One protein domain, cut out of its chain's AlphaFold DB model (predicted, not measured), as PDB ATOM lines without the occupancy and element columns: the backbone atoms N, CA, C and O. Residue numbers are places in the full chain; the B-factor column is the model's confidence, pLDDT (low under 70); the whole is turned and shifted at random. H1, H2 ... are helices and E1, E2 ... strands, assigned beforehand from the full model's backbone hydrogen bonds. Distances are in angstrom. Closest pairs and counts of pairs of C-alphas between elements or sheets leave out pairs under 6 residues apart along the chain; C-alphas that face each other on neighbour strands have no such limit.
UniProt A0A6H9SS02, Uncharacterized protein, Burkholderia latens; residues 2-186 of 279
ATOM      1  N   THR A   2     215.203 144.815 170.254       64.50
ATOM      2  CA  THR A   2     215.829 143.690 169.520       64.50
ATOM      3  C   THR A   2     215.232 142.316 169.851       64.50
ATOM      4  O   THR A   2     214.864 141.597 168.931       64.50
ATOM      5  N   HIS A   3     215.008 142.010 171.136       78.19
ATOM      6  CA  HIS A   3     214.428 140.729 171.581       78.19
ATOM      7  C   HIS A   3     213.078 140.402 170.915       78.19
ATOM      8  O   HIS A   3     212.875 139.300 170.422       78.19
ATOM      9  N   GLN A   4     212.180 141.388 170.814       84.50
ATOM     10  CA  GLN A   4     210.863 141.209 170.196       84.50
ATOM     11  C   GLN A   4     210.958 140.969 168.681       84.50
ATOM     12  O   GLN A   4     210.209 140.168 168.127       84.50
ATOM     13  N   ALA A   5     211.888 141.640 167.996       86.69
ATOM     14  CA  ALA A   5     212.114 141.421 166.569       86.69
ATOM     15  C   ALA A   5     212.706 140.026 166.297       86.69
ATOM     16  O   ALA A   5     212.333 139.376 165.320       86.69
ATOM     17  N   ASP A   6     213.591 139.539 167.170       91.94
ATOM     18  CA  ASP A   6     214.139 138.182 167.086       91.94
ATOM     19  C   ASP A   6     213.075 137.112 167.341       91.94
ATOM     20  O   ASP A   6     212.985 136.151 166.573       91.94
ATOM     21  N   GLU A   7     212.212 137.308 168.339       92.69
ATOM     22  CA  GLU A   7     211.061 136.435 168.597       92.69
ATOM     23  C   GLU A   7     210.103 136.384 167.404       92.69
ATOM     24  O   GLU A   7     209.662 135.306 167.004       92.69
ATOM     25  N   GLN A   8     209.814 137.531 166.783       92.69
ATOM     26  CA  GLN A   8     208.981 137.596 165.583       92.69
ATOM     27  C   GLN A   8     209.614 136.836 164.411       92.69
ATOM     28  O   GLN A   8     208.934 136.059 163.740       92.69
ATOM     29  N   ARG A   9     210.923 136.992 164.179       95.25
ATOM     30  CA  ARG A   9     211.629 136.224 163.141       95.25
ATOM     31  C   ARG A   9     211.632 134.726 163.442       95.25
ATOM     32  O   ARG A   9     211.389 133.924 162.542       95.25
ATOM     33  N   ALA A  10     211.874 134.335 164.693       95.25
ATOM     34  CA  ALA A  10     211.833 132.940 165.123       95.25
ATOM     35  C   ALA A  10     210.439 132.325 164.929       95.25
ATOM     36  O   ALA A  10     210.323 131.233 164.375       95.25
ATOM     37  N   MET A  11     209.385 133.058 165.293       94.44
ATOM     38  CA  MET A  11     207.996 132.679 165.041       94.44
ATOM     39  C   MET A  11     207.747 132.432 163.549       94.44
ATOM     40  O   MET A  11     207.218 131.380 163.195       94.44
ATOM     41  N   VAL A  12     208.144 133.361 162.667       96.06
ATOM     42  CA  VAL A  12     207.966 133.185 161.215       96.06
ATOM     43  C   VAL A  12     208.670 131.920 160.740       96.06
ATOM     44  O   VAL A  12     208.041 131.090 160.090       96.06
ATOM     45  N   ARG A  13     209.937 131.706 161.114       97.62
ATOM     46  CA  ARG A  13     210.678 130.491 160.734       97.62
ATOM     47  C   ARG A  13     209.956 129.217 161.171       97.62
ATOM     48  O   ARG A  13     209.860 128.283 160.379       97.62
ATOM     49  N   SER A  14     209.432 129.181 162.395       96.31
ATOM     50  CA  SER A  14     208.685 128.032 162.919       96.31
ATOM     51  C   SER A  14     207.390 127.782 162.146       96.31
ATOM     52  O   SER A  14     207.139 126.649 161.743       96.31
ATOM     53  N   ILE A  15     206.613 128.834 161.862       96.38
ATOM     54  CA  ILE A  15     205.386 128.741 161.055       96.38
ATOM     55  C   ILE A  15     205.695 128.192 159.660       96.38
ATOM     56  O   ILE A  15     205.000 127.297 159.187       96.38
ATOM     57  N   LEU A  16     206.738 128.705 159.001       97.81
ATOM     58  CA  LEU A  16     207.085 128.286 157.642       97.81
ATOM     59  C   LEU A  16     207.585 126.835 157.596       97.81
ATOM     60  O   LEU A  16     207.197 126.090 156.698       97.81
ATOM     61  N   LYS A  17     208.393 126.405 158.576       97.38
ATOM     62  CA  LYS A  17     208.824 125.001 158.694       97.38
ATOM     63  C   LYS A  17     207.641 124.061 158.907       97.38
ATOM     64  O   LYS A  17     207.549 123.043 158.229       97.38
ATOM     65  N   GLU A  18     206.733 124.415 159.812       97.06
ATOM     66  CA  GLU A  18     205.550 123.605 160.106       97.06
ATOM     67  C   GLU A  18     204.604 123.536 158.899       97.06
ATOM     68  O   GLU A  18     204.125 122.463 158.536       97.06
ATOM     69  N   ALA A  19     204.415 124.657 158.199       97.12
ATOM     70  CA  ALA A  19     203.653 124.691 156.958       97.12
ATOM     71  C   ALA A  19     204.260 123.777 155.882       97.12
ATOM     72  O   ALA A  19     203.509 123.081 155.205       97.12
ATOM     73  N   MET A  20     205.589 123.727 155.735       97.31
ATOM     74  CA  MET A  20     206.244 122.797 154.805       97.31
ATOM     75  C   MET A  20     206.090 121.339 155.236       97.31
ATOM     76  O   MET A  20     205.768 120.504 154.397       97.31
ATOM     77  N   ALA A  21     206.237 121.030 156.526       96.44
ATOM     78  CA  ALA A  21     206.037 119.672 157.024       96.44
ATOM     79  C   ALA A  21     204.621 119.158 156.705       96.44
ATOM     80  O   ALA A  21     204.445 118.016 156.294       96.44
ATOM     81  N   ILE A  22     203.604 120.014 156.833       96.38
ATOM     82  CA  ILE A  22     202.218 119.647 156.518       96.38
ATOM     83  C   ILE A  22     201.968 119.631 155.002       96.38
ATOM     84  O   ILE A  22     201.423 118.671 154.456       96.38
ATOM     85  N   LEU A  23     202.338 120.697 154.290       96.56
ATOM     86  CA  LEU A  23     201.980 120.857 152.880       96.56
ATOM     87  C   LEU A  23     202.873 120.042 151.942       96.56
ATOM     88  O   LEU A  23     202.342 119.454 151.009       96.56
ATOM     89  N   ARG A  24     204.187 119.986 152.165       96.75
ATOM     90  CA  ARG A  24     205.125 119.236 151.314       96.75
ATOM     91  C   ARG A  24     205.262 117.789 151.776       96.75
ATOM     92  O   ARG A  24     205.188 116.888 150.945       96.75
ATOM     93  N   ASP A  25     205.423 117.569 153.080       95.69
ATOM     94  CA  ASP A  25     205.825 116.261 153.636       95.69
ATOM     95  C   ASP A  25     204.634 115.423 154.151       95.69
ATOM     96  O   ASP A  25     204.811 114.303 154.624       95.69
ATOM     97  N   ASP A  26     203.410 115.947 154.018       94.12
ATOM     98  CA  ASP A  26     202.144 115.313 154.423       94.12
ATOM     99  C   ASP A  26     202.039 114.965 155.918       94.12
ATOM    100  O   ASP A  26     201.327 114.040 156.315       94.12
ATOM    101  N   LYS A  27     202.709 115.739 156.782       94.81
ATOM    102  CA  LYS A  27     202.443 115.709 158.225       94.81
ATOM    103  C   LYS A  27     200.962 116.015 158.469       94.81
ATOM    104  O   LYS A  27     200.401 116.941 157.884       94.81
ATOM    105  N   SER A  28     200.331 115.258 159.364       92.50
ATOM    106  CA  SER A  28     198.929 115.477 159.723       92.50
ATOM    107  C   SER A  28     198.708 116.887 160.273       92.50
ATOM    108  O   SER A  28     199.456 117.362 161.128       92.50
ATOM    109  N   PHE A  29     197.659 117.546 159.785       92.19
ATOM    110  CA  PHE A  29     197.250 118.862 160.255       92.19
ATOM    111  C   PHE A  29     196.299 118.737 161.446       92.19
ATOM    112  O   PHE A  29     195.249 118.103 161.339       92.19
ATOM    113  N   ASP A  30     196.649 119.390 162.552       89.69
ATOM    114  CA  ASP A  30     195.772 119.590 163.703       89.69
ATOM    115  C   ASP A  30     195.307 121.061 163.746       89.69
ATOM    116  O   ASP A  30     196.133 121.964 163.897       89.69
ATOM    117  N   PRO A  31     193.997 121.350 163.640       86.75
ATOM    118  CA  PRO A  31     193.474 122.710 163.748       86.75
ATOM    119  C   PRO A  31     193.757 123.411 165.082       86.75
ATOM    120  O   PRO A  31     193.676 124.642 165.131       86.75
ATOM    121  N   MET A  32     194.066 122.659 166.140       84.94
ATOM    122  CA  MET A  32     194.450 123.174 167.459       84.94
ATOM    123  C   MET A  32     195.965 123.369 167.597       84.94
ATOM    124  O   MET A  32     196.452 123.721 168.674       84.94
ATOM    125  N   HIS A  33     196.723 123.174 166.515       76.19
ATOM    126  CA  HIS A  33     198.173 123.251 166.549       76.19
ATOM    127  C   HIS A  33     198.660 124.662 166.905       76.19
ATOM    128  O   HIS A  33     198.578 125.607 166.119       76.19
ATOM    129  N   ILE A  34     199.266 124.772 168.088       79.19
ATOM    130  CA  ILE A  34     199.708 126.044 168.677       79.19
ATOM    131  C   ILE A  34     200.776 126.798 167.869       79.19
ATOM    132  O   ILE A  34     200.944 127.996 168.076       79.19
ATOM    133  N   ILE A  35     201.494 126.132 166.951       88.75
ATOM    134  CA  ILE A  35     202.570 126.760 166.163       88.75
ATOM    135  C   ILE A  35     202.015 127.860 165.247       88.75
ATOM    136  O   ILE A  35     202.687 128.867 165.031       88.75
ATOM    137  N   PHE A  36     200.781 127.716 164.755       89.31
ATOM    138  CA  PHE A  36     200.130 128.762 163.961       89.31
ATOM    139  C   PHE A  36     199.531 129.885 164.815       89.31
ATOM    140  O   PHE A  36     199.165 130.932 164.280       89.31
ATOM    141  N   GLY A  37     199.486 129.704 166.135       88.94
ATOM    142  CA  GLY A  37     198.918 130.637 167.098       88.94
ATOM    143  C   GLY A  37     197.563 130.178 167.626       88.94
ATOM    144  O   GLY A  37     197.209 129.000 167.578       88.94
ATOM    145  N   ARG A  38     196.786 131.127 168.152       90.00
ATOM    146  CA  ARG A  38     195.436 130.860 168.653       90.00
ATOM    147  C   ARG A  38     194.447 130.884 167.494       90.00
ATOM    148  O   ARG A  38     194.349 131.896 166.801       90.00
ATOM    149  N   ASN A  39     193.701 129.798 167.324       91.12
ATOM    150  CA  ASN A  39     192.611 129.716 166.358       91.12
ATOM    151  C   ASN A  39     191.485 130.686 166.760       91.12
ATOM    152  O   ASN A  39     190.976 130.609 167.879       91.12
ATOM    153  N   LEU A  40     191.150 131.628 165.880       88.56
ATOM    154  CA  LEU A  40     190.074 132.600 166.084       88.56
ATOM    155  C   LEU A  40     188.789 132.218 165.360       88.56
ATOM    156  O   LEU A  40     187.709 132.584 165.815       88.56
ATOM    157  N   ASP A  41     188.914 131.559 164.214       89.94
ATOM    158  CA  ASP A  41     187.790 131.283 163.336       89.94
ATOM    159  C   ASP A  41     188.069 130.064 162.453       89.94
ATOM    160  O   ASP A  41     189.193 129.838 161.993       89.94
ATOM    161  N   ALA A  42     187.011 129.301 162.193       92.12
ATOM    162  CA  ALA A  42     187.005 128.153 161.303       92.12
ATOM    163  C   ALA A  42     185.757 128.225 160.414       92.12
ATOM    164  O   ALA A  42     184.674 127.770 160.784       92.12
ATOM    165  N   THR A  43     185.922 128.782 159.218       91.81
ATOM    166  CA  THR A  43     184.840 129.032 158.264       91.81
ATOM    167  C   THR A  43     184.812 127.977 157.166       91.81
ATOM    168  O   THR A  43     185.852 127.554 156.658       91.81
ATOM    169  N   LYS A  44     183.612 127.531 156.776       88.50
ATOM    170  CA  LYS A  44     183.437 126.695 155.578       88.50
ATOM    171  C   LYS A  44     183.682 127.532 154.324       88.50
ATOM    172  O   LYS A  44     183.421 128.735 154.314       88.50
ATOM    173  N   HIS A  45     184.161 126.900 153.260       80.62
ATOM    174  CA  HIS A  45     184.203 127.552 151.955       80.62
ATOM    175  C   HIS A  45     182.789 127.628 151.356       80.62
ATOM    176  O   HIS A  45     181.966 126.746 151.574       80.62
ATOM    177  N   ASN A  46     182.499 128.672 150.572       66.31
ATOM    178  CA  ASN A  46     181.156 128.886 150.009       66.31
ATOM    179  C   ASN A  46     180.735 127.830 148.963       66.31
ATOM    180  O   ASN A  46     179.557 127.761 148.626       66.31
ATOM    181  N   ARG A  47     181.684 127.070 148.391       66.94
ATOM    182  CA  ARG A  47     181.454 126.116 147.279       66.94
ATOM    183  C   ARG A  47     182.377 124.893 147.266       66.94
ATOM    184  O   ARG A  47     182.261 124.072 146.366       66.94
ATOM    185  N   LEU A  48     183.324 124.816 148.195       71.69
ATOM    186  CA  LEU A  48     184.287 123.722 148.284       71.69
ATOM    187  C   LEU A  48     184.096 123.049 149.636       71.69
ATOM    188  O   LEU A  48     183.778 123.723 150.619       71.69
ATOM    189  N   GLU A  49     184.303 121.743 149.683       82.75
ATOM    190  CA  GLU A  49     184.403 121.055 150.963       82.75
ATOM    191  C   GLU A  49     185.720 121.438 151.658       82.75
ATOM    192  O   GLU A  49     186.643 121.974 151.043       82.75
ATOM    193  N   GLY A  50     185.799 121.219 152.970       86.19
ATOM    194  CA  GLY A  50     186.926 121.671 153.792       86.19
ATOM    195  C   GLY A  50     186.679 123.015 154.482       86.19
ATOM    196  O   GLY A  50     185.538 123.468 154.635       86.19
ATOM    197  N   ARG A  51     187.745 123.617 155.021       92.00
ATOM    198  CA  ARG A  51     187.645 124.794 155.897       92.00
ATOM    199  C   ARG A  51     188.827 125.745 155.752       92.00
ATOM    200  O   ARG A  51     189.971 125.353 155.517       92.00
ATOM    201  N   ARG A  52     188.540 127.013 156.032       94.25
ATOM    202  CA  ARG A  52     189.512 128.070 156.278       94.25
ATOM    203  C   ARG A  52     189.650 128.291 157.781       94.25
ATOM    204  O   ARG A  52     188.684 128.656 158.440       94.25
ATOM    205  N   TYR A  53     190.861 128.143 158.292       95.00
ATOM    206  CA  TYR A  53     191.213 128.409 159.681       95.00
ATOM    207  C   TYR A  53     192.017 129.703 159.766       95.00
ATOM    208  O   TYR A  53     192.982 129.882 159.018       95.00
ATOM    209  N   LEU A  54     191.621 130.608 160.657       95.06
ATOM    210  CA  LEU A  54     192.319 131.860 160.927       95.06
ATOM    211  C   LEU A  54     192.973 131.792 162.303       95.06
ATOM    212  O   LEU A  54     192.297 131.609 163.312       95.06
ATOM    213  N   TYR A  55     194.275 132.026 162.338       95.12
ATOM    214  CA  TYR A  55     195.063 132.078 163.555       95.12
ATOM    215  C   TYR A  55     195.663 133.460 163.752       95.12
ATOM    216  O   TYR A  55     196.023 134.146 162.789       95.12
ATOM    217  N   VAL A  56     195.811 133.833 165.019       92.44
ATOM    218  CA  VAL A  56     196.551 135.021 165.438       92.44
ATOM    219  C   VAL A  56     197.709 134.611 166.328       92.44
ATOM    220  O   VAL A  56     197.560 133.791 167.238       92.44
ATOM    221  N   SER A  57     198.871 135.196 166.053       84.12
ATOM    222  CA  SER A  57     200.073 134.922 166.824       84.12
ATOM    223  C   SER A  57     200.052 135.645 168.176       84.12
ATOM    224  O   SER A  57     199.726 136.831 168.222       84.12
ATOM    225  N   PRO A  58     200.481 134.989 169.271       81.06
ATOM    226  CA  PRO A  58     200.699 135.674 170.543       81.06
ATOM    227  C   PRO A  58     201.887 136.654 170.491       81.06
ATOM    228  O   PRO A  58     201.873 137.661 171.190       81.06
ATOM    229  N   VAL A  59     202.893 136.395 169.646       86.19
ATOM    230  CA  VAL A  59     204.111 137.223 169.503       86.19
ATOM    231  C   VAL A  59     203.846 138.478 168.657       86.19
ATOM    232  O   VAL A  59     204.505 139.507 168.802       86.19
ATOM    233  N   SER A  60     202.866 138.406 167.753       85.19
ATOM    234  CA  SER A  60     202.438 139.529 166.920       85.19
ATOM    235  C   SER A  60     200.923 139.455 166.693       85.19
ATOM    236  O   SER A  60     200.482 138.850 165.714       85.19
ATOM    237  N   PRO A  61     200.113 140.057 167.586       83.94
ATOM    238  CA  PRO A  61     198.652 139.937 167.542       83.94
ATOM    239  C   PRO A  61     197.991 140.505 166.280       83.94
ATOM    240  O   PRO A  61     196.875 140.120 165.940       83.94
ATOM    241  N   SER A  62     198.659 141.418 165.573       90.06
ATOM    242  CA  SER A  62     198.178 141.951 164.292       90.06
ATOM    243  C   SER A  62     198.583 141.076 163.095       90.06
ATOM    244  O   SER A  62     198.023 141.232 162.009       90.06
ATOM    245  N   SER A  63     199.517 140.137 163.281       93.19
ATOM    246  CA  SER A  63     199.879 139.146 162.269       93.19
ATOM    247  C   SER A  63     198.903 137.975 162.279       93.19
ATOM    248  O   SER A  63     198.480 137.489 163.330       93.19
ATOM    249  N   THR A  64     198.572 137.487 161.088       95.62
ATOM    250  CA  THR A  64     197.600 136.406 160.902       95.62
ATOM    251  C   THR A  64     198.191 135.265 160.091       95.62
ATOM    252  O   THR A  64     198.968 135.477 159.157       95.62
ATOM    253  N   VAL A  65     197.781 134.044 160.425       96.44
ATOM    254  CA  VAL A  65     198.025 132.852 159.611       96.44
ATOM    255  C   VAL A  65     196.679 132.304 159.177       96.44
ATOM    256  O   VAL A  65     195.780 132.114 159.987       96.44
ATOM    257  N   VAL A  66     196.529 132.062 157.883       96.31
ATOM    258  CA  VAL A  66     195.351 131.422 157.309       96.31
ATOM    259  C   VAL A  66     195.764 130.060 156.791       96.31
ATOM    260  O   VAL A  66     196.588 129.985 155.882       96.31
ATOM    261  N   PHE A  67     195.175 129.005 157.344       96.19
ATOM    262  CA  PHE A  67     195.330 127.639 156.858       96.19
ATOM    263  C   PHE A  67     194.067 127.234 156.103       96.19
ATOM    264  O   PHE A  67     192.957 127.521 156.547       96.19
ATOM    265  N   THR A  68     194.213 126.576 154.960       94.25
ATOM    266  CA  THR A  68     193.075 126.123 154.150       94.25
ATOM    267  C   THR A  68     193.180 124.644 153.834       94.25
ATOM    268  O   THR A  68     194.257 124.149 153.483       94.25
ATOM    269  N   THR A  69     192.051 123.958 153.964       93.62
ATOM    270  CA  THR A  69     191.863 122.570 153.558       93.62
ATOM    271  C   THR A  69     190.762 122.483 152.514       93.62
ATOM    272  O   THR A  69     189.812 123.264 152.554       93.62
ATOM    273  N   PHE A  70     190.886 121.527 151.602       88.12
ATOM    274  CA  PHE A  70     189.920 121.285 150.533       88.12
ATOM    275  C   PHE A  70     189.663 119.787 150.405       88.12
ATOM    276  O   PHE A  70     190.447 118.981 150.902       88.12
ATOM    277  N   ASP A  71     188.586 119.405 149.740       87.31
ATOM    278  CA  ASP A  71     188.441 118.058 149.201       87.31
ATOM    279  C   ASP A  71     189.599 117.711 148.257       87.31
ATOM    280  O   ASP A  71     190.013 118.532 147.438       87.31
ATOM    281  N   ASP A  72     190.117 116.486 148.371       87.94
ATOM    282  CA  ASP A  72     191.253 115.991 147.598       87.94
ATOM    283  C   ASP A  72     191.064 116.255 146.088       87.94
ATOM    284  O   ASP A  72     190.119 115.739 145.469       87.94
ATOM    285  N   PRO A  73     191.923 117.088 145.470       84.12
ATOM    286  CA  PRO A  73     191.851 117.360 144.040       84.12
ATOM    287  C   PRO A  73     192.175 116.138 143.169       84.12
ATOM    288  O   PRO A  73     191.778 116.118 142.003       84.12
ATOM    289  N   GLU A  74     192.877 115.136 143.708       83.81
ATOM    290  CA  GLU A  74     193.289 113.920 142.989       83.81
ATOM    291  C   GLU A  74     192.290 112.757 143.121       83.81
ATOM    292  O   GLU A  74     192.362 111.767 142.374       83.81
ATOM    293  N   ASP A  75     191.312 112.890 144.022       83.62
ATOM    294  CA  ASP A  75     190.108 112.070 143.997       83.62
ATOM    295  C   ASP A  75     189.175 112.621 142.918       83.62
ATOM    296  O   ASP A  75     188.770 113.781 142.950       83.62
ATOM    297  N   TYR A  76     188.837 111.802 141.928       82.44
ATOM    298  CA  TYR A  76     188.003 112.223 140.802       82.44
ATOM    299  C   TYR A  76     186.542 111.798 140.956       82.44
ATOM    300  O   TYR A  76     185.772 111.910 140.004       82.44
ATOM    301  N   SER A  77     186.149 111.310 142.134       78.19
ATOM    302  CA  SER A  77     184.785 110.881 142.431       78.19
ATOM    303  C   SER A  77     183.752 111.979 142.179       78.19
ATOM    304  O   SER A  77     183.966 113.147 142.496       78.19
ATOM    305  N   VAL A  78     182.606 111.568 141.622       77.19
ATOM    306  CA  VAL A  78     181.433 112.437 141.415       77.19
ATOM    307  C   VAL A  78     180.855 112.896 142.748       77.19
ATOM    308  O   VAL A  78     180.552 114.070 142.924       77.19
ATOM    309  N   ASP A  79     180.714 111.962 143.687       79.50
ATOM    310  CA  ASP A  79     180.306 112.275 145.048       79.50
ATOM    311  C   ASP A  79     181.493 112.864 145.812       79.50
ATOM    312  O   ASP A  79     182.412 112.142 146.203       79.50
ATOM    313  N   ARG A  80     181.471 114.190 145.975       76.94
ATOM    314  CA  ARG A  80     182.496 114.954 146.692       76.94
ATOM    315  C   ARG A  80     182.281 114.968 148.206       76.94
ATOM    316  O   ARG A  80     183.209 115.326 148.919       76.94
ATOM    317  N   GLN A  81     181.113 114.553 148.710       77.44
ATOM    318  CA  GLN A  81     180.823 114.589 150.152       77.44
ATOM    319  C   GLN A  81     181.698 113.605 150.936       77.44
ATOM    320  O   GLN A  81     182.062 113.868 152.078       77.44
ATOM    321  N   ASN A  82     182.067 112.495 150.296       79.88
ATOM    322  CA  ASN A  82     182.911 111.449 150.868       79.88
ATOM    323  C   ASN A  82     184.396 111.583 150.494       79.88
ATOM    324  O   ASN A  82     185.212 110.745 150.882       79.88
ATOM    325  N   VAL A  83     184.762 112.621 149.736       85.19
ATOM    326  CA  VAL A  83     186.158 112.856 149.366       85.19
ATOM    327  C   VAL A  83     186.932 113.320 150.594       85.19
ATOM    328  O   VAL A  83     186.497 114.190 151.351       85.19
ATOM    329  N   LYS A  84     188.115 112.736 150.789       89.81
ATOM    330  CA  LYS A  84     189.006 113.091 151.894       89.81
ATOM    331  C   LYS A  84     189.331 114.586 151.859       89.81
ATOM    332  O   LYS A  84     189.719 115.122 150.826       89.81
ATOM    333  N   ILE A  85     189.259 115.239 153.015       90.69
ATOM    334  CA  ILE A  85     189.739 116.614 153.178       90.69
ATOM    335  C   ILE A  85     191.255 116.608 153.385       90.69
ATOM    336  O   ILE A  85     191.768 115.910 154.265       90.69
ATOM    337  N   VAL A  86     191.970 117.401 152.592       92.19
ATOM    338  CA  VAL A  86     193.433 117.498 152.580       92.19
ATOM    339  C   VAL A  86     193.909 118.945 152.769       92.19
ATOM    340  O   VAL A  86     193.200 119.893 152.418       92.19
ATOM    341  N   PRO A  87     195.117 119.158 153.321       94.62
ATOM    342  CA  PRO A  87     195.767 120.465 153.327       94.62
ATOM    343  C   PRO A  87     195.960 121.043 151.922       94.62
ATOM    344  O   PRO A  87     196.407 120.340 151.023       94.62
ATOM    345  N   GLY A  88     195.679 122.336 151.742       93.56
ATOM    346  CA  GLY A  88     195.841 123.016 150.453       93.56
ATOM    347  C   GLY A  88     196.851 124.154 150.481       93.56
ATOM    348  O   GLY A  88     197.743 124.217 149.633       93.56
ATOM    349  N   ALA A  89     196.723 125.067 151.445       95.88
ATOM    350  CA  ALA A  89     197.579 126.247 151.499       95.88
ATOM    351  C   ALA A  89     197.679 126.885 152.885       95.88
ATOM    352  O   ALA A  89     196.743 126.824 153.686       95.88
ATOM    353  N   VAL A  90     198.787 127.597 153.094       97.44
ATOM    354  CA  VAL A  90     199.038 128.498 154.218       97.44
ATOM    355  C   VAL A  90     199.337 129.895 153.686       97.44
ATOM    356  O   VAL A  90     200.114 130.072 152.751       97.44
ATOM    357  N   THR A  91     198.716 130.911 154.275       97.94
ATOM    358  CA  THR A  91     199.041 132.320 154.036       97.94
ATOM    359  C   THR A  91     199.359 133.000 155.354       97.94
ATOM    360  O   THR A  91     198.487 133.128 156.208       97.94
ATOM    361  N   THR A  92     200.578 133.502 155.488       97.12
ATOM    362  CA  THR A  92     201.020 134.293 156.637       97.12
ATOM    363  C   THR A  92     201.062 135.758 156.229       97.12
ATOM    364  O   THR A  92     201.748 136.107 155.272       97.12
ATOM    365  N   ARG A  93     200.321 136.622 156.927       96.19
ATOM    366  CA  ARG A  93     200.365 138.082 156.761       96.19
ATOM    367  C   ARG A  93     200.966 138.702 158.011       96.19
ATOM    368  O   ARG A  93     200.478 138.452 159.112       96.19
ATOM    369  N   LEU A  94     202.003 139.506 157.823       94.56
ATOM    370  CA  LEU A  94     202.785 140.106 158.892       94.56
ATOM    371  C   LEU A  94     202.370 141.561 159.074       94.56
ATOM    372  O   LEU A  94     202.375 142.346 158.126       94.56
ATOM    373  N   SER A  95     201.990 141.897 160.299       91.00
ATOM    374  CA  SER A  95     201.711 143.262 160.723       91.00
ATOM    375  C   SER A  95     202.212 143.422 162.164       91.00
ATOM    376  O   SER A  95     201.694 142.739 163.049       91.00
ATOM    377  N   PRO A  96     203.235 144.256 162.423       89.75
ATOM    378  CA  PRO A  96     204.024 144.996 161.433       89.75
ATOM    379  C   PRO A  96     204.815 144.061 160.496       89.75
ATOM    380  O   PRO A  96     205.016 142.883 160.792       89.75
ATOM    381  N   MET A  97     205.257 144.591 159.355       92.06
ATOM    382  CA  MET A  97     206.163 143.877 158.448       92.06
ATOM    383  C   MET A  97     207.519 143.643 159.130       92.06
ATOM    384  O   MET A  97     207.923 144.419 159.997       92.06
ATOM    385  N   ILE A  98     208.237 142.586 158.744       91.81
ATOM    386  CA  ILE A  98     209.451 142.143 159.448       91.81
ATOM    387  C   ILE A  98     210.685 142.308 158.561       91.81
ATOM    388  O   ILE A  98     210.773 141.724 157.484       91.81
ATOM    389  N   ALA A  99     211.669 143.063 159.044       91.69
ATOM    390  CA  ALA A  99     213.003 143.139 158.453       91.69
ATOM    391  C   ALA A  99     213.923 141.996 158.934       91.69
ATOM    392  O   ALA A  99     213.719 141.410 160.005       91.69
ATOM    393  N   GLY A 100     214.983 141.721 158.169       91.44
ATOM    394  CA  GLY A 100     215.983 140.701 158.517       91.44
ATOM    395  C   GLY A 100     215.522 139.264 158.257       91.44
ATOM    396  O   GLY A 100     215.883 138.365 159.009       91.44
ATOM    397  N   LEU A 101     214.688 139.075 157.230       93.81
ATOM    398  CA  LEU A 101     214.317 137.780 156.656       93.81
ATOM    399  C   LEU A 101     214.370 137.901 155.125       93.81
ATOM    400  O   LEU A 101     213.318 138.038 154.506       93.81
ATOM    401  N   PRO A 102     215.564 137.960 154.510       93.75
ATOM    402  CA  PRO A 102     215.679 138.048 153.059       93.75
ATOM    403  C   PRO A 102     215.147 136.775 152.386       93.75
ATOM    404  O   PRO A 102     215.061 135.703 152.994       93.75
ATOM    405  N   ASP A 103     214.818 136.876 151.100       94.75
ATOM    406  CA  ASP A 103     214.294 135.753 150.323       94.75
ATOM    407  C   ASP A 103     215.295 134.594 150.258       94.75
ATOM    408  O   ASP A 103     214.888 133.443 150.370       94.75
ATOM    409  N   THR A 104     216.594 134.891 150.188       95.25
ATOM    410  CA  THR A 104     217.683 133.906 150.201       95.25
ATOM    411  C   THR A 104     217.702 133.057 151.473       95.25
ATOM    412  O   THR A 104     217.900 131.841 151.403       95.25
ATOM    413  N   GLU A 105     217.427 133.660 152.633       96.50
ATOM    414  CA  GLU A 105     217.306 132.928 153.897       96.50
ATOM    415  C   GLU A 105     216.097 131.987 153.853       96.50
ATOM    416  O   GLU A 105     216.228 130.799 154.150       96.50
ATOM    417  N   ILE A 106     214.928 132.488 153.442       97.38
ATOM    418  CA  ILE A 106     213.697 131.686 153.363       97.38
ATOM    419  C   ILE A 106     213.839 130.566 152.323       97.38
ATOM    420  O   ILE A 106     213.419 129.434 152.566       97.38
ATOM    421  N   LYS A 107     214.483 130.849 151.191       97.56
ATOM    422  CA  LYS A 107     214.819 129.880 150.147       97.56
ATOM    423  C   LYS A 107     215.653 128.733 150.700       97.56
ATOM    424  O   LYS A 107     215.300 127.572 150.495       97.56
ATOM    425  N   SER A 108     216.716 129.046 151.444       97.69
ATOM    426  CA  SER A 108     217.539 128.032 152.105       97.69
ATOM    427  C   SER A 108     216.747 127.268 153.168       97.69
ATOM    428  O   SER A 108     216.831 126.043 153.237       97.69
ATOM    429  N   LEU A 109     215.960 127.975 153.984       97.94
ATOM    430  CA  LEU A 109     215.172 127.408 155.078       97.94
ATOM    431  C   LEU A 109     214.167 126.361 154.591       97.94
ATOM    432  O   LEU A 109     214.014 125.310 155.212       97.94
ATOM    433  N   LEU A 110     213.463 126.673 153.502       97.38
ATOM    434  CA  LEU A 110     212.382 125.849 152.962       97.38
ATOM    435  C   LEU A 110     212.843 124.926 151.828       97.38
ATOM    436  O   LEU A 110     212.031 124.164 151.309       97.38
ATOM    437  N   GLN A 111     214.138 124.952 151.486       97.19
ATOM    438  CA  GLN A 111     214.739 124.160 150.411       97.19
ATOM    439  C   GLN A 111     214.016 124.405 149.082       97.19
ATOM    440  O   GLN A 111     213.403 123.507 148.506       97.19
ATOM    441  N   LEU A 112     214.042 125.656 148.624       97.69
ATOM    442  CA  LEU A 112     213.377 126.081 147.394       97.69
ATOM    443  C   LEU A 112     214.346 126.103 146.203       97.69
ATOM    444  O   LEU A 112     215.557 126.267 146.370       97.69
ATOM    445  N   GLU A 113     213.796 125.917 145.010       97.31
ATOM    446  CA  GLU A 113     214.517 125.900 143.737       97.31
ATOM    447  C   GLU A 113     214.911 127.302 143.249       97.31
ATOM    448  O   GLU A 113     214.412 128.317 143.731       97.31
ATOM    449  N   ASP A 114     215.777 127.367 142.237       96.62
ATOM    450  CA  ASP A 114     216.135 128.603 141.512       96.62
ATOM    451  C   ASP A 114     215.143 128.960 140.382       96.62
ATOM    452  O   ASP A 114     215.408 129.818 139.538       96.62
ATOM    453  N   TYR A 115     213.992 128.282 140.352       96.06
ATOM    454  CA  TYR A 115     212.928 128.492 139.374       96.06
ATOM    455  C   TYR A 115     211.547 128.438 140.037       96.06
ATOM    456  O   TYR A 115     211.377 127.978 141.174       96.06
ATOM    457  N   TRP A 116     210.536 128.892 139.306       95.50
ATOM    458  CA  TRP A 116     209.128 128.671 139.620       95.50
ATOM    459  C   TRP A 116     208.401 128.103 138.403       95.50
ATOM    460  O   TRP A 116     208.961 128.036 137.314       95.50
ATOM    461  N   VAL A 117     207.182 127.607 138.606       93.19
ATOM    462  CA  VAL A 117     206.384 127.002 137.534       93.19
ATOM    463  C   VAL A 117     205.184 127.894 137.243       93.19
ATOM    464  O   VAL A 117     204.453 128.241 138.176       93.19
ATOM    465  N   ASP A 118     205.003 128.277 135.981       89.44
ATOM    466  CA  ASP A 118     203.884 129.107 135.536       89.44
ATOM    467  C   ASP A 118     202.553 128.328 135.486       89.44
ATOM    468  O   ASP A 118     202.475 127.138 135.806       89.44
ATOM    469  N   SER A 119     201.468 129.003 135.099       84.12
ATOM    470  CA  SER A 119     200.148 128.369 134.961       84.12
ATOM    471  C   SER A 119     200.079 127.319 133.852       84.12
ATOM    472  O   SER A 119     199.170 126.494 133.868       84.12
ATOM    473  N   ASN A 120     201.015 127.346 132.902       85.50
ATOM    474  CA  ASN A 120     201.102 126.404 131.789       85.50
ATOM    475  C   ASN A 120     202.009 125.204 132.116       85.50
ATOM    476  O   ASN A 120     202.120 124.282 131.312       85.50
ATOM    477  N   GLY A 121     202.654 125.195 133.287       87.38
ATOM    478  CA  GLY A 121     203.592 124.152 133.692       87.38
ATOM    479  C   GLY A 121     205.042 124.396 133.253       87.38
ATOM    480  O   GLY A 121     205.887 123.528 133.481       87.38
ATOM    481  N   ASN A 122     205.355 125.552 132.667       92.88
ATOM    482  CA  ASN A 122     206.706 125.903 132.235       92.88
ATOM    483  C   ASN A 122     207.564 126.347 133.417       92.88
ATOM    484  O   ASN A 122     207.080 126.993 134.347       92.88
ATOM    485  N   ARG A 123     208.855 126.008 133.373       94.94
ATOM    486  CA  ARG A 123     209.832 126.476 134.359       94.94
ATOM    487  C   ARG A 123     210.333 127.857 133.970       94.94
ATOM    488  O   ARG A 123     210.929 128.015 132.912       94.94
ATOM    489  N   GLU A 124     210.165 128.800 134.879       94.88
ATOM    490  CA  GLU A 124     210.654 130.165 134.760       94.88
ATOM    491  C   GLU A 124     211.853 130.356 135.688       94.88
ATOM    492  O   GLU A 124     211.752 130.188 136.909       94.88
ATOM    493  N   TYR A 125     213.001 130.669 135.092       92.38
ATOM    494  CA  TYR A 125     214.246 130.909 135.814       92.38
ATOM    495  C   TYR A 125     214.347 132.374 136.221       92.38
ATOM    496  O   TYR A 125     214.032 133.273 135.445       92.38
ATOM    497  N   GLY A 126     214.823 132.606 137.442       90.50
ATOM    498  CA  GLY A 126     214.698 133.907 138.086       90.50
ATOM    499  C   GLY A 126     213.409 133.961 138.900       90.50
ATOM    500  O   GLY A 126     212.299 133.815 138.391       90.50
ATOM    501  N   ASN A 127     213.572 134.121 140.210       94.50
ATOM    502  CA  ASN A 127     212.462 134.030 141.150       94.50
ATOM    503  C   ASN A 127     211.804 135.385 141.417       94.50
ATOM    504  O   ASN A 127     210.649 135.414 141.833       94.50
ATOM    505  N   GLU A 128     212.508 136.495 141.187       93.38
ATOM    506  CA  GLU A 128     211.940 137.834 141.336       93.38
ATOM    507  C   GLU A 128     210.942 138.134 140.213       93.38
ATOM    508  O   GLU A 128     211.241 138.002 139.028       93.38
ATOM    509  N   ILE A 129     209.749 138.579 140.597       90.06
ATOM    510  CA  ILE A 129     208.714 139.022 139.669       90.06
ATOM    511  C   ILE A 129     208.910 140.515 139.427       90.06
ATOM    512  O   ILE A 129     208.589 141.345 140.276       90.06
ATOM    513  N   THR A 130     209.447 140.846 138.256       75.88
ATOM    514  CA  THR A 130     209.860 142.208 137.888       75.88
ATOM    515  C   THR A 130     208.692 143.147 137.581       75.88
ATOM    516  O   THR A 130     208.854 144.367 137.630       75.88
ATOM    517  N   THR A 131     207.503 142.611 137.298       70.56
ATOM    518  CA  THR A 131     206.304 143.409 137.021       70.56
ATOM    519  C   THR A 131     205.822 144.125 138.283       70.56
ATOM    520  O   THR A 131     205.283 143.499 139.197       70.56
ATOM    521  N   ARG A 132     205.964 145.455 138.314       68.25
ATOM    522  CA  ARG A 132     205.435 146.309 139.387       68.25
ATOM    523  C   ARG A 132     204.084 146.891 138.980       68.25
ATOM    524  O   ARG A 132     203.961 147.461 137.899       68.25
ATOM    525  N   SER A 133     203.079 146.759 139.847       64.94
ATOM    526  CA  SER A 133     201.810 147.473 139.661       64.94
ATOM    527  C   SER A 133     201.986 148.945 140.060       64.94
ATOM    528  O   SER A 133     202.588 149.192 141.112       64.94
ATOM    529  N   PRO A 134     201.432 149.914 139.304       68.00
ATOM    530  CA  PRO A 134     201.367 151.317 139.722       68.00
ATOM    531  C   PRO A 134     200.745 151.504 141.113       68.00
ATOM    532  O   PRO A 134     201.137 152.407 141.848       68.00
ATOM    533  N   ASP A 135     199.831 150.612 141.496       66.44
ATOM    534  CA  ASP A 135     199.101 150.667 142.768       66.44
ATOM    535  C   ASP A 135     199.960 150.230 143.969       66.44
ATOM    536  O   ASP A 135     199.612 150.474 145.124       66.44
ATOM    537  N   MET A 136     201.078 149.543 143.711       67.88
ATOM    538  CA  MET A 136     201.996 149.025 144.729       67.88
ATOM    539  C   MET A 136     203.455 149.176 144.256       67.88
ATOM    540  O   MET A 136     204.147 148.173 144.059       67.88
ATOM    541  N   PRO A 137     203.956 150.416 144.087       73.25
ATOM    542  CA  PRO A 137     205.243 150.690 143.428       73.25
ATOM    543  C   PRO A 137     206.458 150.121 144.182       73.25
ATOM    544  O   PRO A 137     207.514 149.869 143.595       73.25
ATOM    545  N   ASN A 138     206.283 149.875 145.480       85.69
ATOM    546  CA  ASN A 138     207.305 149.368 146.388       85.69
ATOM    547  C   ASN A 138     207.208 147.857 146.640       85.69
ATOM    548  O   ASN A 138     207.971 147.325 147.443       85.69
ATOM    549  N   LEU A 139     206.252 147.159 146.019       87.62
ATOM    550  CA  LEU A 139     206.118 145.720 146.195       87.62
ATOM    551  C   LEU A 139     207.222 144.994 145.426       87.62
ATOM    552  O   LEU A 139     207.347 145.147 144.212       87.62
ATOM    553  N   GLN A 140     207.954 144.138 146.126       90.69
ATOM    554  CA  GLN A 140     208.877 143.184 145.529       90.69
ATOM    555  C   GLN A 140     208.400 141.774 145.845       90.69
ATOM    556  O   GLN A 140     208.137 141.437 147.000       90.69
ATOM    557  N   SER A 141     208.233 140.956 144.811       93.31
ATOM    558  CA  SER A 141     207.661 139.618 144.954       93.31
ATOM    559  C   SER A 141     208.606 138.567 144.411       93.31
ATOM    560  O   SER A 141     209.229 138.773 143.375       93.31
ATOM    561  N   PHE A 142     208.660 137.423 145.084       95.69
ATOM    562  CA  PHE A 142     209.436 136.274 144.644       95.69
ATOM    563  C   PHE A 142     208.553 135.038 144.561       95.69
ATOM    564  O   PHE A 142     207.714 134.819 145.438       95.69
ATOM    565  N   ARG A 143     208.755 134.213 143.536       97.38
ATOM    566  CA  ARG A 143     208.069 132.932 143.354       97.38
ATOM    567  C   ARG A 143     209.063 131.798 143.296       97.38
ATOM    568  O   ARG A 143     210.107 131.915 142.670       97.38
ATOM    569  N   TYR A 144     208.689 130.678 143.893       97.94
ATOM    570  CA  TYR A 144     209.549 129.523 144.063       97.94
ATOM    571  C   TYR A 144     208.765 128.218 143.934       97.94
ATOM    572  O   TYR A 144     207.605 128.137 144.349       97.94
ATOM    573  N   ARG A 145     209.433 127.171 143.439       97.31
ATOM    574  CA  ARG A 145     209.020 125.770 143.607       97.31
ATOM    575  C   ARG A 145     209.827 125.134 144.743       97.31
ATOM    576  O   ARG A 145     211.007 125.436 144.903       97.31
ATOM    577  N   SER A 146     209.219 124.263 145.542       97.06
ATOM    578  CA  SER A 146     209.954 123.446 146.517       97.06
ATOM    579  C   SER A 146     210.821 122.400 145.816       97.06
ATOM    580  O   SER A 146     210.356 121.784 144.856       97.06
ATOM    581  N   LYS A 147     212.016 122.131 146.350       95.56
ATOM    582  CA  LYS A 147     212.837 120.985 145.935       95.56
ATOM    583  C   LYS A 147     212.125 119.670 146.230       95.56
ATOM    584  O   LYS A 147     211.398 119.564 147.221       95.56
ATOM    585  N   ASP A 148     212.390 118.674 145.396       91.62
ATOM    586  CA  ASP A 148     212.022 117.287 145.668       91.62
ATOM    587  C   ASP A 148     213.103 116.649 146.549       91.62
ATOM    588  O   ASP A 148     214.193 116.308 146.084       91.62
ATOM    589  N   VAL A 149     212.843 116.588 147.855       90.69
ATOM    590  CA  VAL A 149     213.788 116.069 148.854       90.69
ATOM    591  C   VAL A 149     213.252 114.782 149.470       90.69
ATOM    592  O   VAL A 149     212.032 114.620 149.538       90.69
ATOM    593  N   PRO A 150     214.111 113.872 149.972       90.88
ATOM    594  CA  PRO A 150     213.650 112.639 150.602       90.88
ATOM    595  C   PRO A 150     212.575 112.905 151.664       90.88
ATOM    596  O   PRO A 150     212.786 113.682 152.593       90.88
ATOM    597  N   GLY A 151     211.413 112.268 151.507       86.12
ATOM    598  CA  GLY A 151     210.249 112.464 152.377       86.12
ATOM    599  C   GLY A 151     209.194 113.436 151.839       86.12
ATOM    600  O   GLY A 151     208.062 113.387 152.315       86.12
ATOM    601  N   SER A 152     209.506 114.229 150.810       90.50
ATOM    602  CA  SER A 152     208.517 115.060 150.116       90.50
ATOM    603  C   SER A 152     207.429 114.185 149.494       90.50
ATOM    604  O   SER A 152     207.708 113.153 148.879       90.50
ATOM    605  N   LYS A 153     206.171 114.585 149.676       93.75
ATOM    606  CA  LYS A 153     204.983 113.918 149.119       93.75
ATOM    607  C   LYS A 153     204.297 114.760 148.059       93.75
ATOM    608  O   LYS A 153     203.776 114.215 147.093       93.75
ATOM    609  N   PHE A 154     204.328 116.077 148.228       93.50
ATOM    610  CA  PHE A 154     203.700 117.022 147.318       93.50
ATOM    611  C   PHE A 154     204.690 118.102 146.909       93.50
ATOM    612  O   PHE A 154     205.453 118.604 147.730       93.50
ATOM    613  N   GLN A 155     204.626 118.518 145.645       93.62
ATOM    614  CA  GLN A 155     205.282 119.751 145.226       93.62
ATOM    615  C   GLN A 155     204.514 120.952 145.782       93.62
ATOM    616  O   GLN A 155     203.281 120.957 145.832       93.62
ATOM    617  N   VAL A 156     205.246 121.987 146.177       96.62
ATOM    618  CA  VAL A 156     204.688 123.185 146.798       96.62
ATOM    619  C   VAL A 156     205.217 124.428 146.092       96.62
ATOM    620  O   VAL A 156     206.401 124.529 145.774       96.62
ATOM    621  N   ASN A 157     204.329 125.386 145.851       97.50
ATOM    622  CA  ASN A 157     204.669 126.726 145.393       97.50
ATOM    623  C   ASN A 157     204.778 127.664 146.595       97.50
ATOM    624  O   ASN A 157     203.904 127.654 147.467       97.50
ATOM    625  N   VAL A 158     205.819 128.493 146.609       98.12
ATOM    626  CA  VAL A 158     206.032 129.517 147.635       98.12
ATOM    627  C   VAL A 158     206.104 130.889 146.978       98.12
ATOM    628  O   VAL A 158     206.863 131.093 146.035       98.12
ATOM    629  N   GLU A 159     205.317 131.832 147.486       97.75
ATOM    630  CA  GLU A 159     205.342 133.233 147.074       97.75
ATOM    631  C   GLU A 159     205.702 134.112 148.277       97.75
ATOM    632  O   GLU A 159     205.073 134.017 149.338       97.75
ATOM    633  N   LEU A 160     206.708 134.970 148.113       97.31
ATOM    634  CA  LEU A 160     207.175 135.914 149.127       97.31
ATOM    635  C   LEU A 160     206.876 137.334 148.663       97.31
ATOM    636  O   LEU A 160     207.143 137.665 147.511       97.31
ATOM    637  N   PHE A 161     206.363 138.171 149.559       94.94
ATOM    638  CA  PHE A 161     206.023 139.560 149.265       94.94
ATOM    639  C   PHE A 161     206.723 140.483 150.256       94.94
ATOM    640  O   PHE A 161     206.478 140.417 151.468       94.94
ATOM    641  N   TYR A 162     207.538 141.385 149.728       93.56
ATOM    642  CA  TYR A 162     208.285 142.385 150.471       93.56
ATOM    643  C   TYR A 162     207.809 143.791 150.124       93.56
ATOM    644  O   TYR A 162     207.433 144.065 148.987       93.56
ATOM    645  N   ALA A 163     207.846 144.681 151.109       89.94
ATOM    646  CA  ALA A 163     207.739 146.112 150.881       89.94
ATOM    647  C   ALA A 163     209.137 146.733 150.919       89.94
ATOM    648  O   ALA A 163     209.853 146.601 151.917       89.94
ATOM    649  N   ASN A 164     209.499 147.413 149.836       86.06
ATOM    650  CA  ASN A 164     210.739 148.163 149.738       86.06
ATOM    651  C   ASN A 164     210.536 149.594 150.252       86.06
ATOM    652  O   ASN A 164     209.506 150.213 149.968       86.06
ATOM    653  N   PRO A 165     211.491 150.143 151.010       79.75
ATOM    654  CA  PRO A 165     211.469 151.553 151.371       79.75
ATOM    655  C   PRO A 165     211.460 152.457 150.128       79.75
ATOM    656  O   PRO A 165     212.187 152.215 149.164       79.75
ATOM    657  N   SER A 166     210.632 153.507 150.142       74.69
ATOM    658  CA  SER A 166     210.498 154.444 149.009       74.69
ATOM    659  C   SER A 166     211.777 155.232 148.716       74.69
ATOM    660  O   SER A 166     211.947 155.740 147.614       74.69
ATOM    661  N   ASP A 167     212.656 155.360 149.708       74.00
ATOM    662  CA  ASP A 167     213.952 156.037 149.619       74.00
ATOM    663  C   ASP A 167     215.068 155.126 149.069       74.00
ATOM    664  O   ASP A 167     216.219 155.546 148.977       74.00
ATOM    665  N   GLY A 168     214.741 153.879 148.703       67.00
ATOM    666  CA  GLY A 168     215.702 152.888 148.217       67.00
ATOM    667  C   GLY A 168     216.617 152.325 149.308       67.00
ATOM    668  O   GLY A 168     217.571 151.615 148.988       67.00
ATOM    669  N   SER A 169     216.350 152.631 150.583       68.69
ATOM    670  CA  SER A 169     217.117 152.096 151.703       68.69
ATOM    671  C   SER A 169     216.866 150.596 151.907       68.69
ATOM    672  O   SER A 169     215.841 150.037 151.514       68.69
ATOM    673  N   PHE A 170     217.833 149.925 152.532       67.31
ATOM    674  CA  PHE A 170     217.729 148.535 152.969       67.31
ATOM    675  C   PHE A 170     217.473 148.486 154.484       67.31
ATOM    676  O   PHE A 170     217.968 149.355 155.206       67.31
ATOM    677  N   PRO A 171     216.787 147.449 155.003       78.06
ATOM    678  CA  PRO A 171     216.345 146.240 154.301       78.06
ATOM    679  C   PRO A 171     214.867 146.254 153.879       78.06
ATOM    680  O   PRO A 171     214.010 146.835 154.543       78.06
ATOM    681  N   GLN A 172     214.563 145.498 152.822       86.88
ATOM    682  CA  GLN A 172     213.197 145.119 152.461       86.88
ATOM    683  C   GLN A 172     212.473 144.446 153.639       86.88
ATOM    684  O   GLN A 172     213.073 143.684 154.410       86.88
ATOM    685  N   MET A 173     211.172 144.701 153.779       91.38
ATOM    686  CA  MET A 173     210.379 144.198 154.902       91.38
ATOM    687  C   MET A 173     209.404 143.122 154.431       91.38
ATOM    688  O   MET A 173     208.549 143.374 153.583       91.38
ATOM    689  N   LEU A 174     209.513 141.915 154.986       94.69
ATOM    690  CA  LEU A 174     208.619 140.811 154.661       94.69
ATOM    691  C   LEU A 174     207.207 141.133 155.154       94.69
ATOM    692  O   LEU A 174     206.988 141.373 156.344       94.69
ATOM    693  N   SER A 175     206.246 141.107 154.235       94.31
ATOM    694  CA  SER A 175     204.849 141.459 154.505       94.31
ATOM    695  C   SER A 175     203.924 140.246 154.459       94.31
ATOM    696  O   SER A 175     202.965 140.149 155.229       94.31
ATOM    697  N   LYS A 176     204.192 139.302 153.553       96.19
ATOM    698  CA  LYS A 176     203.324 138.150 153.334       96.19
ATOM    699  C   LYS A 176     204.105 136.979 152.757       96.19
ATOM    700  O   LYS A 176     204.960 137.159 151.895       96.19
ATOM    701  N   VAL A 177     203.746 135.782 153.202       98.19
ATOM    702  CA  VAL A 177     204.213 134.515 152.635       98.19
ATOM    703  C   VAL A 177     203.006 133.661 152.287       98.19
ATOM    704  O   VAL A 177     202.054 133.569 153.064       98.19
ATOM    705  N   ILE A 178     203.028 133.051 151.108       98.44
ATOM    706  CA  ILE A 178     202.006 132.115 150.649       98.44
ATOM    707  C   ILE A 178     202.697 130.804 150.302       98.44
ATOM    708  O   ILE A 178     203.642 130.801 149.526       98.44
ATOM    709  N   ILE A 179     202.204 129.701 150.852       98.31
ATOM    710  CA  ILE A 179     202.669 128.343 150.569       98.31
ATOM    711  C   ILE A 179     201.455 127.538 150.114       98.31
ATOM    712  O   ILE A 179     200.453 127.489 150.825       98.31
ATOM    713  N   LYS A 180     201.507 126.934 148.927       96.38
ATOM    714  CA  LYS A 180     200.380 126.205 148.322       96.38
ATOM    715  C   LYS A 180     200.851 124.874 147.762       96.38
ATOM    716  O   LYS A 180     201.830 124.858 147.018       96.38
ATOM    717  N   ARG A 181     200.136 123.780 148.040       94.81
ATOM    718  CA  ARG A 181     200.330 122.536 147.283       94.81
ATOM    719  C   ARG A 181     200.073 122.810 145.801       94.81
ATOM    720  O   ARG A 181     199.117 123.499 145.444       94.81
ATOM    721  N   ALA A 182     200.945 122.293 144.947       91.12
ATOM    722  CA  ALA A 182     200.882 122.461 143.502       91.12
ATOM    723  C   ALA A 182     199.915 121.448 142.867       91.12
ATOM    724  O   ALA A 182     200.300 120.673 141.996       91.12
ATOM    725  N   TYR A 183     198.665 121.441 143.329       85.38
ATOM    726  CA  TYR A 183     197.624 120.600 142.747       85.38
ATOM    727  C   TYR A 183     197.213 121.100 141.363       85.38
ATOM    728  O   TYR A 183     197.083 122.305 141.138       85.38
ATOM    729  N   ALA A 184     196.936 120.160 140.460       75.38
ATOM    730  CA  ALA A 184     196.234 120.465 139.223       75.38
ATOM    731  C   ALA A 184     194.763 120.752 139.551       75.38
ATOM    732  O   ALA A 184     194.036 119.880 140.030       75.38
ATOM    733  N   ILE A 185     194.319 121.985 139.311       69.00
ATOM    734  CA  ILE A 185     192.902 122.329 139.422       69.00
ATOM    735  C   ILE A 185     192.226 121.830 138.150       69.00
ATOM    736  O   ILE A 185     192.309 122.479 137.116       69.00
ATOM    737  N   LEU A 186     191.576 120.671 138.236       73.38
ATOM    738  CA  LEU A 186     190.861 120.102 137.100       73.38
ATOM    739  C   LEU A 186     189.466 120.721 136.940       73.38
ATOM    740  O   LEU A 186     188.769 121.001 137.927       73.38
TER     741      LEU A 186
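AT A GLANCE: This is residues 2 to 186 of the 279 residues of an uncharacterized protein of Burkholderia latens (UniProt A0A6H9SS02). One twisted wall of seven antiparallel strands has a long helix, H1, and a short one, H2, over one of its faces, both running along the strands beneath them, in two layers, helices on one face of a sheet. H1 covers the strands E4 and E9 in the middle of the wall, H2 covers E8, and the small hairpin of E5 and E6 sits by the edge strand E7. The printed part has 185 residues with two named helices and nine named strands, in the order H1 E1 E2 E3 E4 H2 E5 E6 E7 E8 E9, and its class is mixed, helices and strands. The large sheet runs E1, E2, E3, E4, E9, E8, E7. The whole is compact, with a radius of gyration of the C-alphas of 16.9 A and spans of 55 by 39 by 36 A.

IN THESE COORDINATES: H1, residues 2 to 23, begins at C-alpha 2 at (215.829, 143.690, 169.520) and is 31.5 A long. After residues 24 to 37 come E1, residues 38 to 44 and 18.2 A, E2, residues 51 to 56 and 16.6 A, and E3, residues 64 to 71 and 23.6 A. E4, residues 85 to 98, is the longest strand by residues and measures 32.9 A; it bends by 85 degrees at residue 95. H2 holds residues 103 to 110, with C-alpha 103 at (214.294, 135.753, 150.323). The short strands E5, residues 115 to 117, and E6, residues 123 to 125, follow. E7, residues 139 to 145, is 20.3 A long, E8, residues 156 to 163, is 23.5 A, and E9, residues 173 to 181, is 25.1 A and ends at C-alpha 181 at (200.330, 122.536, 147.283).

HOW THE PARTS SIT: In the large sheet, E1 E2 E3 E4 and E7 E8 E9 are each a meander, each strand the antiparallel neighbour of the one before. E1 and E2 are a hairpin, with N 40 and O 54 within hydrogen-bond range at 2.8 A. E2 and E3 are a hairpin with N 53 and O 67 at 2.8 A, and E3 and E4 are one with N 66 and O 91 at 2.8 A. E4 and E9 are antiparallel neighbours at 176 degrees, with N 92 and O 177 at 2.8 A. The hairpin of E8 and E9 has N 159 and O 178 at 2.8 A, and that of E7 and E8 has N 142 and O 160 at 2.9 A. The edge strands are E1 and E7. H1 is on the sheet at a height of 9.9 A, over E4 and E9, and runs along the strands, at 13 degrees to E4 on the local plane; the closest C-alphas of H1 and E9 are those of Leu 23 and Arg 181, 6.1 A apart. H2 is on the same face at a height of 9.5 A, over E8, and only just runs along the strands, at 29.9 degrees to E8 on the local plane. H1, with residues 13 to 20 alone, touches H2. The closest C-alphas of the two are those of Lys 17 and Leu 110, 6.8 A apart, and the helices run the same way at a steep tilt of 51 degrees. In H1 and H2 every O i to N i+4 pair is within hydrogen-bond range. E5 and E6 are a hairpin, with N 124 and O 116 at 2.8 A. The closest C-alphas of E5 and E7 are those of Trp 116 and Tyr 144, 4.5 A apart, and E6 and E7 are near each other. Residues 128 to 129 pair antiparallel with residues 141 to 142 of E7.

THE WHOLE: The two C-alphas farthest apart are those of Asp 79 and Asp 167, 55.4 A. The printed part has no cut. The links H1 to E1, E3 to E4 and E6 to E7 are long. The mean pLDDT of the printed part is 89.2, and the model's confidence is under 70 at residue 2, residues 46 to 47, 132 to 136 and 168 to 170, and residue 185.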